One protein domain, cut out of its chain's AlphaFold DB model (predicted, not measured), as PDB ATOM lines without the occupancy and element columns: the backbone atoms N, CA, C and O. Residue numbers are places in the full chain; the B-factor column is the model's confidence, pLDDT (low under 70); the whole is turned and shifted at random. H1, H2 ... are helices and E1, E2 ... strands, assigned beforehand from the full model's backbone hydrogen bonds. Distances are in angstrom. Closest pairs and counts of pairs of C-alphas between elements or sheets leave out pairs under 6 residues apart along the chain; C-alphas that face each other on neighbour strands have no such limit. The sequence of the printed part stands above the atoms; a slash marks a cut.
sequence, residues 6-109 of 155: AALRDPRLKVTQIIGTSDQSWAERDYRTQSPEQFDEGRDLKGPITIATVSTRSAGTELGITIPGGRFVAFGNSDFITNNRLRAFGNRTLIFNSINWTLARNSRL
ATOM      1  N   ALA A   6     173.206 111.172 198.605       62.97
ATOM      2  CA  ALA A   6     172.582 111.676 199.826       62.97
ATOM      3  C   ALA A   6     171.177 112.239 199.566       62.97
ATOM      4  O   ALA A   6     170.283 112.051 200.391       62.97
ATOM      5  N   ALA A   7     170.943 112.842 198.396       62.91
ATOM      6  CA  ALA A   7     169.629 113.361 198.024       62.91
ATOM      7  C   ALA A   7     168.574 112.254 197.852       62.91
ATOM      8  O   ALA A   7     167.398 112.490 198.103       62.91
ATOM      9  N   LEU A   8     168.988 111.036 197.481       63.97
ATOM     10  CA  LEU A   8     168.100 109.870 197.363       63.97
ATOM     11  C   LEU A   8     167.658 109.302 198.724       63.97
ATOM     12  O   LEU A   8     166.733 108.497 198.772       63.97
ATOM     13  N   ARG A   9     168.328 109.682 199.821       71.06
ATOM     14  CA  ARG A   9     168.099 109.120 201.162       71.06
ATOM     15  C   ARG A   9     167.090 109.901 202.005       71.06
ATOM     16  O   ARG A   9     166.611 109.355 202.992       71.06
ATOM     17  N   ASP A  10     166.757 111.144 201.644       81.25
ATOM     18  CA  ASP A  10     165.729 111.926 202.347       81.25
ATOM     19  C   ASP A  10     164.419 111.919 201.540       81.25
ATOM     20  O   ASP A  10     164.317 112.646 200.552       81.25
ATOM     21  N   PRO A  11     163.380 111.167 201.955       79.50
ATOM     22  CA  PRO A  11     162.099 111.123 201.240       79.50
ATOM     23  C   PRO A  11     161.379 112.481 201.220       79.50
ATOM     24  O   PRO A  11     160.442 112.680 200.448       79.50
ATOM     25  N   ARG A  12     161.810 113.434 202.055       82.50
ATOM     26  CA  ARG A  12     161.288 114.804 202.075       82.50
ATOM     27  C   ARG A  12     161.948 115.702 201.039       82.50
ATOM     28  O   ARG A  12     161.429 116.793 200.808       82.50
ATOM     29  N   LEU A  13     163.071 115.297 200.450       86.31
ATOM     30  CA  LEU A  13     163.788 116.049 199.430       86.31
ATOM     31  C   LEU A  13     163.503 115.441 198.058       86.31
ATOM     32  O   LEU A  13     163.873 114.311 197.762       86.31
ATOM     33  N   LYS A  14     162.890 116.230 197.179       87.12
ATOM     34  CA  LYS A  14     162.727 115.872 195.773       87.12
ATOM     35  C   LYS A  14     163.586 116.790 194.926       87.12
ATOM     36  O   LYS A  14     163.422 118.007 194.970       87.12
ATOM     37  N   VAL A  15     164.477 116.200 194.138       89.75
ATOM     38  CA  VAL A  15     165.313 116.901 193.160       89.75
ATOM     39  C   VAL A  15     164.818 116.531 191.767       89.75
ATOM     40  O   VAL A  15     164.578 115.363 191.475       89.75
ATOM     41  N   THR A  16     164.594 117.518 190.907       90.56
ATOM     42  CA  THR A  16     164.090 117.321 189.545       90.56
ATOM     43  C   THR A  16     164.910 118.148 188.575       90.56
ATOM     44  O   THR A  16     165.137 119.338 188.772       90.56
ATOM     45  N   GLN A  17     165.367 117.506 187.514       90.81
ATOM     46  CA  GLN A  17     166.108 118.166 186.451       90.81
ATOM     47  C   GLN A  17     165.111 118.765 185.471       90.81
ATOM     48  O   GLN A  17     164.121 118.120 185.134       90.81
ATOM     49  N   ILE A  18     165.365 119.993 185.032       91.88
ATOM     50  CA  ILE A  18     164.439 120.722 184.156       91.88
ATOM     51  C   ILE A  18     165.069 121.108 182.819       91.88
ATOM     52  O   ILE A  18     164.343 121.334 181.859       91.88
ATOM     53  N   ILE A  19     166.403 121.181 182.744       91.56
ATOM     54  CA  ILE A  19     167.136 121.489 181.511       91.56
ATOM     55  C   ILE A  19     168.389 120.621 181.467       91.56
ATOM     56  O   ILE A  19     169.135 120.561 182.449       91.56
ATOM     57  N   GLY A  20     168.636 119.991 180.323       90.31
ATOM     58  CA  GLY A  20     169.845 119.226 180.042       90.31
ATOM     59  C   GLY A  20     170.308 119.402 178.598       90.31
ATOM     60  O   GLY A  20     169.604 119.990 177.778       90.31
ATOM     61  N   THR A  21     171.513 118.924 178.312       90.56
ATOM     62  CA  THR A  21     172.083 118.873 176.959       90.56
ATOM     63  C   THR A  21     171.535 117.684 176.163       90.56
ATOM     64  O   THR A  21     170.767 116.878 176.686       90.56
ATOM     65  N   SER A  22     171.952 117.548 174.901       90.38
ATOM     66  CA  SER A  22     171.628 116.375 174.082       90.38
ATOM     67  C   SER A  22     172.428 115.135 174.500       90.38
ATOM     68  O   SER A  22     173.474 115.244 175.147       90.38
ATOM     69  N   ASP A  23     171.978 113.962 174.050       88.31
ATOM     70  CA  ASP A  23     172.663 112.676 174.259       88.31
ATOM     71  C   ASP A  23     174.008 112.577 173.520       88.31
ATOM     72  O   ASP A  23     174.851 111.750 173.857       88.31
ATOM     73  N   GLN A  24     174.209 113.424 172.505       88.31
ATOM     74  CA  GLN A  24     175.458 113.517 171.740       88.31
ATOM     75  C   GLN A  24     176.459 114.507 172.358       88.31
ATOM     76  O   GLN A  24     177.552 114.683 171.832       88.31
ATOM     77  N   SER A  25     176.091 115.187 173.447       91.50
ATOM     78  CA  SER A  25     176.982 116.123 174.140       91.50
ATOM     79  C   SER A  25     177.903 115.391 175.121       91.50
ATOM     80  O   SER A  25     177.577 114.305 175.599       91.50
ATOM     81  N   TRP A  26     179.008 116.024 175.507       92.56
ATOM     82  CA  TRP A  26     179.836 115.621 176.645       92.56
ATOM     83  C   TRP A  26     180.311 116.857 177.413       92.56
ATOM     84  O   TRP A  26     180.269 117.974 176.896       92.56
ATOM     85  N   ALA A  27     180.712 116.670 178.668       90.62
ATOM     86  CA  ALA A  27     181.417 117.690 179.430       90.62
ATOM     87  C   ALA A  27     182.921 117.413 179.356       90.62
ATOM     88  O   ALA A  27     183.408 116.501 180.028       90.62
ATOM     89  N   GLU A  28     183.596 118.216 178.537       92.19
ATOM     90  CA  GLU A  28     185.046 118.248 178.348       92.19
ATOM     91  C   GLU A  28     185.747 118.784 179.604       92.19
ATOM     92  O   GLU A  28     185.434 119.881 180.088       92.19
ATOM     93  N   ARG A  29     186.694 118.023 180.154       91.25
ATOM     94  CA  ARG A  29     187.485 118.465 181.313       91.25
ATOM     95  C   ARG A  29     188.677 119.328 180.924       91.25
ATOM     96  O   ARG A  29     189.006 120.254 181.668       91.25
ATOM     97  N   ASP A  30     189.270 119.066 179.769       91.31
ATOM     98  CA  ASP A  30     190.521 119.667 179.311       91.31
ATOM     99  C   ASP A  30     190.294 120.778 178.280       91.31
ATOM    100  O   ASP A  30     191.195 121.136 177.526       91.31
ATOM    101  N   TYR A  31     189.123 121.421 178.315       87.19
ATOM    102  CA  TYR A  31     188.684 122.454 177.361       87.19
ATOM    103  C   TYR A  31     189.623 123.667 177.231       87.19
ATOM    104  O   TYR A  31     189.449 124.500 176.347       87.19
ATOM    105  N   ARG A  32     190.585 123.826 178.151       91.38
ATOM    106  CA  ARG A  32     191.612 124.880 178.098       91.38
ATOM    107  C   ARG A  32     192.916 124.437 177.441       91.38
ATOM    108  O   ARG A  32     193.690 125.292 177.027       91.38
ATOM    109  N   THR A  33     193.196 123.140 177.436       92.31
ATOM    110  CA  THR A  33     194.488 122.564 177.041       92.31
ATOM    111  C   THR A  33     194.393 121.727 175.774       92.31
ATOM    112  O   THR A  33     195.387 121.598 175.066       92.31
ATOM    113  N   GLN A  34     193.219 121.180 175.476       89.06
ATOM    114  CA  GLN A  34     192.972 120.326 174.326       89.06
ATOM    115  C   GLN A  34     192.295 121.119 173.206       89.06
ATOM    116  O   GLN A  34     191.255 121.741 173.406       89.06
ATOM    117  N   SER A  35     192.919 121.117 172.026       88.19
ATOM    118  CA  SER A  35     192.382 121.726 170.810       88.19
ATOM    119  C   SER A  35     192.869 120.930 169.589       88.19
ATOM    120  O   SER A  35     194.086 120.812 169.413       88.19
ATOM    121  N   PRO A  36     191.979 120.369 168.745       88.62
ATOM    122  CA  PRO A  36     190.513 120.420 168.832       88.62
ATOM    123  C   PRO A  36     189.957 119.597 170.007       88.62
ATOM    124  O   PRO A  36     190.626 118.690 170.501       88.62
ATOM    125  N   GLU A  37     188.739 119.908 170.451       89.00
ATOM    126  CA  GLU A  37     188.056 119.144 171.499       89.00
ATOM    127  C   GLU A  37     187.762 117.715 171.014       89.00
ATOM    128  O   GLU A  37     187.239 117.512 169.914       89.00
ATOM    129  N   GLN A  38     188.076 116.711 171.833       90.44
ATOM    130  CA  GLN A  38     187.819 115.307 171.526       90.44
ATOM    131  C   GLN A  38     187.400 114.584 172.800       90.44
ATOM    132  O   GLN A  38     188.060 114.697 173.820       90.44
ATOM    133  N   PHE A  39     186.314 113.818 172.710       91.69
ATOM    134  CA  PHE A  39     185.804 113.061 173.845       91.69
ATOM    135  C   PHE A  39     186.789 111.975 174.294       91.69
ATOM    136  O   PHE A  39     187.068 111.042 173.532       91.69
ATOM    137  N   ASP A  40     187.205 112.050 175.556       92.25
ATOM    138  CA  ASP A  40     188.083 111.073 176.192       92.25
ATOM    139  C   ASP A  40     187.302 110.129 177.118       92.25
ATOM    140  O   ASP A  40     186.827 110.498 178.203       92.25
ATOM    141  N   GLU A  41     187.196 108.858 176.717       89.88
ATOM    142  CA  GLU A  41     186.498 107.841 177.500       89.88
ATOM    143  C   GLU A  41     187.166 107.627 178.871       89.88
ATOM    144  O   GLU A  41     188.377 107.460 178.998       89.88
ATOM    145  N   GLY A  42     186.362 107.655 179.937       88.25
ATOM    146  CA  GLY A  42     186.832 107.524 181.320       88.25
ATOM    147  C   GLY A  42     187.319 108.829 181.961       88.25
ATOM    148  O   GLY A  42     187.347 108.918 183.193       88.25
ATOM    149  N   ARG A  43     187.622 109.866 181.169       89.00
ATOM    150  CA  ARG A  43     187.955 111.206 181.673       89.00
ATOM    151  C   ARG A  43     186.757 112.141 181.606       89.00
ATOM    152  O   ARG A  43     186.430 112.762 182.623       89.00
ATOM    153  N   ASP A  44     186.092 112.198 180.463       91.94
ATOM    154  CA  ASP A  44     184.964 113.086 180.224       91.94
ATOM    155  C   ASP A  44     183.636 112.496 180.673       91.94
ATOM    156  O   ASP A  44     183.451 111.285 180.829       91.94
ATOM    157  N   LEU A  45     182.664 113.384 180.880       89.62
ATOM    158  CA  LEU A  45     181.312 112.975 181.223       89.62
ATOM    159  C   LEU A  45     180.444 112.964 179.969       89.62
ATOM    160  O   LEU A  45     180.084 114.020 179.450       89.62
ATOM    161  N   LYS A  46     180.052 111.770 179.521       90.69
ATOM    162  CA  LYS A  46     179.079 111.622 178.435       90.69
ATOM    163  C   LYS A  46     177.709 112.170 178.850       90.69
ATOM    164  O   LYS A  46     177.260 111.961 179.985       90.69
ATOM    165  N   GLY A  47     177.068 112.880 177.927       87.56
ATOM    166  CA  GLY A  47     175.740 113.455 178.088       87.56
ATOM    167  C   GLY A  47     174.622 112.407 178.180       87.56
ATOM    168  O   GLY A  47     174.867 111.212 177.999       87.56
ATOM    169  N   PRO A  48     173.390 112.847 178.482       90.00
ATOM    170  CA  PRO A  48     172.990 114.242 178.676       90.00
ATOM    171  C   PRO A  48     173.484 114.826 180.010       90.00
ATOM    172  O   PRO A  48     173.489 114.168 181.055       90.00
ATOM    173  N   ILE A  49     173.918 116.085 179.969       90.12
ATOM    174  CA  ILE A  49     174.432 116.839 181.113       90.12
ATOM    175  C   ILE A  49     173.353 117.798 181.591       90.12
ATOM    176  O   ILE A  49     172.827 118.600 180.824       90.12
ATOM    177  N   THR A  50     173.019 117.729 182.871       90.69
ATOM    178  CA  THR A  50     172.035 118.622 183.475       90.69
ATOM    179  C   THR A  50     172.585 120.041 183.583       90.69
ATOM    180  O   THR A  50     173.627 120.261 184.193       90.69
ATOM    181  N   ILE A  51     171.845 121.010 183.049       91.44
ATOM    182  CA  ILE A  51     172.180 122.438 183.103       91.44
ATOM    183  C   ILE A  51     171.338 123.168 184.150       91.44
ATOM    184  O   ILE A  51     171.823 124.109 184.772       91.44
ATOM    185  N   ALA A  52     170.091 122.750 184.379       93.62
ATOM    186  CA  ALA A  52     169.247 123.354 185.405       93.62
ATOM    187  C   ALA A  52     168.464 122.308 186.195       93.62
ATOM    188  O   ALA A  52     167.930 121.339 185.645       93.62
ATOM    189  N   THR A  53     168.394 122.523 187.504       93.69
ATOM    190  CA  THR A  53     167.777 121.616 188.472       93.69
ATOM    191  C   THR A  53     166.935 122.409 189.455       93.69
ATOM    192  O   THR A  53     167.299 123.509 189.864       93.69
ATOM    193  N   VAL A  54     165.815 121.830 189.861       93.50
ATOM    194  CA  VAL A  54     164.958 122.342 190.922       93.50
ATOM    195  C   VAL A  54     164.921 121.343 192.067       93.50
ATOM    196  O   VAL A  54     164.971 120.132 191.850       93.50
ATOM    197  N   SER A  55     164.812 121.830 193.294       91.88
ATOM    198  CA  SER A  55     164.546 120.987 194.450       91.88
ATOM    199  C   SER A  55     163.386 121.531 195.269       91.88
ATOM    200  O   SER A  55     163.156 122.739 195.366       91.88
ATOM    201  N   THR A  56     162.616 120.612 195.833       90.00
ATOM    202  CA  THR A  56     161.538 120.904 196.771       90.00
ATOM    203  C   THR A  56     161.757 120.083 198.020       90.00
ATOM    204  O   THR A  56     162.034 118.884 197.929       90.00
ATOM    205  N   ARG A  57     161.581 120.709 199.175       87.19
ATOM    206  CA  ARG A  57     161.557 120.022 200.455       87.19
ATOM    207  C   ARG A  57     160.148 120.069 201.021       87.19
ATOM    208  O   ARG A  57     159.530 121.126 200.999       87.19
ATOM    209  N   SER A  58     159.657 118.960 201.550       82.75
ATOM    210  CA  SER A  58     158.405 118.926 202.308       82.75
ATOM    211  C   SER A  58     158.703 118.932 203.804       82.75
ATOM    212  O   SER A  58     159.582 118.208 204.270       82.75
ATOM    213  N   ALA A  59     157.973 119.738 204.569       69.56
ATOM    214  CA  ALA A  59     157.970 119.640 206.023       69.56
ATOM    215  C   ALA A  59     156.768 118.777 206.421       69.56
ATOM    216  O   ALA A  59     155.629 119.225 206.373       69.56
ATOM    217  N   GLY A  60     157.013 117.507 206.728       60.84
ATOM    218  CA  GLY A  60     155.999 116.615 207.286       60.84
ATOM    219  C   GLY A  60     156.291 116.359 208.755       60.84
ATOM    220  O   GLY A  60     157.427 116.024 209.096       60.84
ATOM    221  N   THR A  61     155.284 116.522 209.609       57.28
ATOM    222  CA  THR A  61     155.236 115.850 210.912       57.28
ATOM    223  C   THR A  61     154.702 114.429 210.716       57.28
ATOM    224  O   THR A  61     154.044 114.141 209.716       57.28
ATOM    225  N   GLU A  62     154.970 113.535 211.668       56.44
ATOM    226  CA  GLU A  62     154.578 112.109 211.660       56.44
ATOM    227  C   GLU A  62     153.058 111.858 211.485       56.44
ATOM    228  O   GLU A  62     152.625 110.731 211.280       56.44
ATOM    229  N   LEU A  63     152.248 112.922 211.490       59.50
ATOM    230  CA  LEU A  63     150.787 112.944 211.383       59.50
ATOM    231  C   LEU A  63     150.245 113.034 209.938       59.50
ATOM    232  O   LEU A  63     149.063 113.305 209.742       59.50
ATOM    233  N   GLY A  64     151.080 112.849 208.908       59.50
ATOM    234  CA  GLY A  64     150.627 112.793 207.506       59.50
ATOM    235  C   GLY A  64     150.251 114.142 206.874       59.50
ATOM    236  O   GLY A  64     149.780 114.184 205.738       59.50
ATOM    237  N   ILE A  65     150.495 115.260 207.565       61.03
ATOM    238  CA  ILE A  65     150.287 116.604 207.013       61.03
ATOM    239  C   ILE A  65     151.535 117.014 206.226       61.03
ATOM    240  O   ILE A  65     152.605 117.225 206.795       61.03
ATOM    241  N   THR A  66     151.399 117.146 204.905       62.31
ATOM    242  CA  THR A  66     152.473 117.653 204.037       62.31
ATOM    243  C   THR A  66     152.418 119.177 204.000       62.31
ATOM    244  O   THR A  66     151.614 119.755 203.270       62.31
ATOM    245  N   ILE A  67     153.275 119.845 204.774       67.88
ATOM    246  CA  ILE A  67     153.439 121.298 204.690       67.88
ATOM    247  C   ILE A  67     154.395 121.591 203.521       67.88
ATOM    248  O   ILE A  67     155.488 121.007 203.469       67.88
ATOM    249  N   PRO A  68     154.021 122.476 202.572       66.69
ATOM    250  CA  PRO A  68     154.921 122.889 201.505       66.69
ATOM    251  C   PRO A  68     156.161 123.527 202.132       66.69
ATOM    252  O   PRO A  68     156.068 124.578 202.764       66.69
ATOM    253  N   GLY A  69     157.314 122.876 202.004       76.88
ATOM    254  CA  GLY A  69     158.571 123.435 202.481       76.88
ATOM    255  C   GLY A  69     159.260 124.275 201.407       76.88
ATOM    256  O   GLY A  69     158.647 124.752 200.448       76.88
ATOM    257  N   GLY A  70     160.563 124.475 201.595       86.56
ATOM    258  CA  GLY A  70     161.378 125.315 200.725       86.56
ATOM    259  C   GLY A  70     161.496 124.776 199.300       86.56
ATOM    260  O   GLY A  70     161.516 123.565 199.062       86.56
ATOM    261  N   ARG A  71     161.614 125.701 198.351       91.31
ATOM    262  CA  ARG A  71     161.915 125.428 196.946       91.31
ATOM    263  C   ARG A  71     163.238 126.084 196.592       91.31
ATOM    264  O   ARG A  71     163.556 127.146 197.118       91.31
ATOM    265  N   PHE A  72     163.988 125.465 195.697       92.12
ATOM    266  CA  PHE A  72     165.270 125.978 195.245       92.12
ATOM    267  C   PHE A  72     165.470 125.661 193.766       92.12
ATOM    268  O   PHE A  72     165.019 124.626 193.277       92.12
ATOM    269  N   VAL A  73     166.126 126.566 193.047       94.69
ATOM    270  CA  VAL A  73     166.426 126.425 191.620       94.69
ATOM    271  C   VAL A  73     167.897 126.753 191.411       94.69
ATOM    272  O   VAL A  73     168.369 127.788 191.874       94.69
ATOM    273  N   ALA A  74     168.603 125.884 190.696       94.50
ATOM    274  CA  ALA A  74     169.998 126.053 190.323       94.50
ATOM    275  C   ALA A  74     170.153 126.007 188.802       94.50
ATOM    276  O   ALA A  74     169.606 125.122 188.140       94.50
ATOM    277  N   PHE A  75     170.945 126.938 188.273       95.00
ATOM    278  CA  PHE A  75     171.357 126.998 186.875       95.00
ATOM    279  C   PHE A  75     172.884 126.927 186.801       95.00
ATOM    280  O   PHE A  75     173.569 127.641 187.527       95.00
ATOM    281  N   GLY A  76     173.409 126.086 185.914       91.50
ATOM    282  CA  GLY A  76     174.844 125.921 185.657       91.50
ATOM    283  C   GLY A  76     175.420 126.917 184.649       91.50
ATOM    284  O   GLY A  76     176.574 126.784 184.259       91.50
ATOM    285  N   ASN A  77     174.627 127.892 184.201       88.44
ATOM    286  CA  ASN A  77     175.039 128.931 183.266       88.44
ATOM    287  C   ASN A  77     174.504 130.284 183.754       88.44
ATOM    288  O   ASN A  77     173.322 130.383 184.071       88.44
ATOM    289  N   SER A  78     175.347 131.315 183.796       91.00
ATOM    290  CA  SER A  78     174.951 132.698 184.098       91.00
ATOM    291  C   SER A  78     174.580 133.499 182.853       91.00
ATOM    292  O   SER A  78     173.835 134.471 182.935       91.00
ATOM    293  N   ASP A  79     175.057 133.103 181.678       90.62
ATOM    294  CA  ASP A  79     174.969 133.941 180.487       90.62
ATOM    295  C   ASP A  79     173.539 134.081 179.976       90.62
ATOM    296  O   ASP A  79     173.210 135.072 179.330       90.62
ATOM    297  N   PHE A  80     172.639 133.154 180.311       89.94
ATOM    298  CA  PHE A  80     171.242 133.228 179.877       89.94
ATOM    299  C   PHE A  80     170.485 134.446 180.443       89.94
ATOM    300  O   PHE A  80     169.512 134.889 179.834       89.94
ATOM    301  N   ILE A  81     170.943 135.026 181.563       92.25
ATOM    302  CA  ILE A  81     170.338 136.221 182.182       92.25
ATOM    303  C   ILE A  81     171.036 137.534 181.808       92.25
ATOM    304  O   ILE A  81     170.613 138.600 182.251       92.25
ATOM    305  N   THR A  82     172.083 137.490 180.986       92.31
ATOM    306  CA  THR A  82     172.790 138.697 180.530       92.31
ATOM    307  C   THR A  82     171.927 139.534 179.582       92.31
ATOM    308  O   THR A  82     171.041 139.017 178.901       92.31
ATOM    309  N   ASN A  83     172.180 140.845 179.498       90.19
ATOM    310  CA  ASN A  83     171.334 141.788 178.746       90.19
ATOM    311  C   ASN A  83     171.120 141.397 177.273       90.19
ATOM    312  O   ASN A  83     170.018 141.552 176.745       90.19
ATOM    313  N   ASN A  84     172.155 140.870 176.618       89.38
ATOM    314  CA  ASN A  84     172.103 140.440 175.219       89.38
ATOM    315  C   ASN A  84     171.364 139.101 175.022       89.38
ATOM    316  O   ASN A  84     170.904 138.826 173.915       89.38
ATOM    317  N   ARG A  85     171.218 138.271 176.063       86.62
ATOM    318  CA  ARG A  85     170.558 136.956 175.991       86.62
ATOM    319  C   ARG A  85     169.209 136.901 176.691       86.62
ATOM    320  O   ARG A  85     168.420 136.016 176.374       86.62
ATOM    321  N   LEU A  86     168.891 137.855 177.563       88.75
ATOM    322  CA  LEU A  86     167.671 137.847 178.367       88.75
ATOM    323  C   LEU A  86     166.406 137.795 177.501       88.75
ATOM    324  O   LEU A  86     165.468 137.070 177.814       88.75
ATOM    325  N   ARG A  87     166.368 138.541 176.391       85.62
ATOM    326  CA  ARG A  87     165.210 138.569 175.477       85.62
ATOM    327  C   ARG A  87     165.198 137.430 174.452       85.62
ATOM    328  O   ARG A  87     164.209 137.286 173.742       85.62
ATOM    329  N   ALA A  88     166.260 136.636 174.373       82.38
ATOM    330  CA  ALA A  88     166.382 135.550 173.411       82.38
ATOM    331  C   ALA A  88     165.799 134.243 173.968       82.38
ATOM    332  O   ALA A  88     165.817 134.017 175.178       82.38
ATOM    333  N   PHE A  89     165.295 133.386 173.074       80.88
ATOM    334  CA  PHE A  89     164.956 131.974 173.329       80.88
ATOM    335  C   PHE A  89     164.078 131.687 174.567       80.88
ATOM    336  O   PHE A  89     164.076 130.578 175.089       80.88
ATOM    337  N   GLY A  90     163.325 132.676 175.061       85.25
ATOM    338  CA  GLY A  90     162.492 132.527 176.258       85.25
ATOM    339  C   GLY A  90     163.236 132.626 177.598       85.25
ATOM    340  O   GLY A  90     162.618 132.377 178.633       85.25
ATOM    341  N   ASN A  91     164.506 133.050 177.621       90.94
ATOM    342  CA  ASN A  91     165.308 133.190 178.847       90.94
ATOM    343  C   ASN A  91     164.635 134.081 179.898       90.94
ATOM    344  O   ASN A  91     164.578 133.728 181.076       90.94
ATOM    345  N   ARG A  92     164.051 135.204 179.462       90.88
ATOM    346  CA  ARG A  92     163.238 136.091 180.303       90.88
ATOM    347  C   ARG A  92     162.109 135.329 180.996       90.88
ATOM    348  O   ARG A  92     161.934 135.446 182.204       90.88
ATOM    349  N   THR A  93     161.339 134.558 180.239       90.94
ATOM    350  CA  THR A  93     160.207 133.787 180.768       90.94
ATOM    351  C   THR A  93     160.686 132.727 181.753       90.94
ATOM    352  O   THR A  93     160.101 132.585 182.824       90.94
ATOM    353  N   LEU A  94     161.781 132.035 181.427       91.94
ATOM    354  CA  LEU A  94     162.391 131.026 182.284       91.94
ATOM    355  C   LEU A  94     162.783 131.610 183.648       91.94
ATOM    356  O   LEU A  94     162.301 131.117 184.664       91.94
ATOM    357  N   ILE A  95     163.572 132.691 183.687       92.88
ATOM    358  CA  ILE A  95     164.035 133.264 184.961       92.88
ATOM    359  C   ILE A  95     162.876 133.804 185.809       92.88
ATOM    360  O   ILE A  95     162.826 133.547 187.013       92.88
ATOM    361  N   PHE A  96     161.893 134.480 185.202       92.06
ATOM    362  CA  PHE A  96     160.732 134.985 185.940       92.06
ATOM    363  C   PHE A  96     159.871 133.854 186.508       92.06
ATOM    364  O   PHE A  96     159.455 133.926 187.666       92.06
ATOM    365  N   ASN A  97     159.637 132.790 185.737       92.44
ATOM    366  CA  ASN A  97     158.890 131.632 186.220       92.44
ATOM    367  C   ASN A  97     159.655 130.880 187.312       92.44
ATOM    368  O   ASN A  97     159.042 130.492 188.304       92.44
ATOM    369  N   SER A  98     160.978 130.740 187.202       93.12
ATOM    370  CA  SER A  98     161.807 130.143 188.254       93.12
ATOM    371  C   SER A  98     161.747 130.938 189.559       93.12
ATOM    372  O   SER A  98     161.579 130.339 190.623       93.12
ATOM    373  N   ILE A  99     161.805 132.273 189.503       92.31
ATOM    374  CA  ILE A  99     161.667 133.135 190.689       92.31
ATOM    375  C   ILE A  99     160.267 132.997 191.297       92.31
ATOM    376  O   ILE A  99     160.135 132.731 192.492       92.31
ATOM    377  N   ASN A 100     159.212 133.116 190.485       91.81
ATOM    378  CA  ASN A 100     157.832 132.981 190.959       91.81
ATOM    379  C   ASN A 100     157.575 131.604 191.582       91.81
ATOM    380  O   ASN A 100     156.945 131.511 192.638       91.81
ATOM    381  N   TRP A 101     158.099 130.544 190.964       91.50
ATOM    382  CA  TRP A 101     158.006 129.184 191.478       91.50
ATOM    383  C   TRP A 101     158.739 129.032 192.811       91.50
ATOM    384  O   TRP A 101     158.174 128.453 193.739       91.50
ATOM    385  N   THR A 102     159.945 129.590 192.942       91.31
ATOM    386  CA  THR A 102     160.736 129.552 194.186       91.31
ATOM    387  C   THR A 102     160.008 130.257 195.331       91.31
ATOM    388  O   THR A 102     159.960 129.748 196.445       91.31
ATOM    389  N   LEU A 103     159.343 131.378 195.038       89.38
ATOM    390  CA  LEU A 103     158.539 132.152 195.992       89.38
ATOM    391  C   LEU A 103     157.149 131.553 196.284       89.38
ATOM    392  O   LEU A 103     156.302 132.236 196.857       89.38
ATOM    393  N   ALA A 104     156.878 130.320 195.848       82.62
ATOM    394  CA  ALA A 104     155.576 129.655 195.954       82.62
ATOM    395  C   ALA A 104     154.398 130.441 195.332       82.62
ATOM    396  O   ALA A 104     153.231 130.143 195.589       82.62
ATOM    397  N   ARG A 105     154.673 131.401 194.439       77.50
ATOM    398  CA  ARG A 105     153.668 132.192 193.710       77.50
ATOM    399  C   ARG A 105     153.222 131.454 192.448       77.50
ATOM    400  O   ARG A 105     153.341 131.968 191.338       77.50
ATOM    401  N   ASN A 106     152.697 130.242 192.624       74.19
ATOM    402  CA  ASN A 106     152.294 129.359 191.522       74.19
ATOM    403  C   ASN A 106     151.233 129.977 190.599       74.19
ATOM    404  O   ASN A 106     151.240 129.714 189.402       74.19
ATOM    405  N   SER A 107     150.370 130.850 191.124       69.50
ATOM    406  CA  SER A 107     149.374 131.589 190.335       69.50
ATOM    407  C   SER A 107     149.974 132.620 189.368       69.50
ATOM    408  O   SER A 107     149.252 133.176 188.548       69.50
ATOM    409  N   ARG A 108     151.285 132.892 189.453       68.88
ATOM    410  CA  ARG A 108     152.025 133.805 188.565       68.88
ATOM    411  C   ARG A 108     152.944 133.079 187.584       68.88
ATOM    412  O   ARG A 108     153.790 133.718 186.959       68.88
ATOM    413  N   LEU A 109     152.813 131.760 187.464       71.25
ATOM    414  CA  LEU A 109     153.491 131.011 186.414       71.25
ATOM    415  C   LEU A 109     152.778 131.304 185.099       71.25
ATOM    416  O   LEU A 109     151.630 130.915 184.908       71.25
TER     417      LEU A 109
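What this domain is: This is residues 6 to 109 of the 155 residues of an uncharacterized protein of Opitutae bacterium (UniProt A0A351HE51). This domain has little regular structure: a narrow three-stranded ribbon with helix H1 along E3, and a long loop between E1 and E2, of which residues 31 to 36 stick out. The printed part has 104 residues, 41 in named elements, of mixed class: E1, E2, E3, H1, with antiparallel sheet E1-E2-E3. It is loose, radius of gyration of the C-alphas 17.9 A, spanning 58 by 37 by 20 A.

How they stand to each other: E1, residues 13 to 20, and E2, residues 50 to 60, form a hairpin; N 16 and O 54 are 2.8 A apart, within hydrogen-bond range. E2 and E3, residues 66 to 75, form another, with N 55 and O 72 at 2.8 A. The three make a meander, each strand the antiparallel neighbour of the one before. H1, residues 91 to 102, is on the sheet, over E3; its closest C-alphas are Arg 71 and Thr 102, 5.1 A. Every O i to N i+4 pair of H1 is within hydrogen-bond range.

Where its parts are: E1 runs 20.6 A from C-alpha 13 at (163.788, 116.049, 199.430), E2 28.8 A, E3 27.2 A. H1 runs 16.4 A to C-alpha 102 at (160.736, 129.552, 194.186).

The domain as a whole: The farthest C-alphas, Ser 35 and Leu 63, are 58.8 A apart. The printed part has no cut; links E1 to E2 and E3 to H1 are long. Residues 6 to 8, 59 to 68 and 107 to 108 have pLDDT under 70.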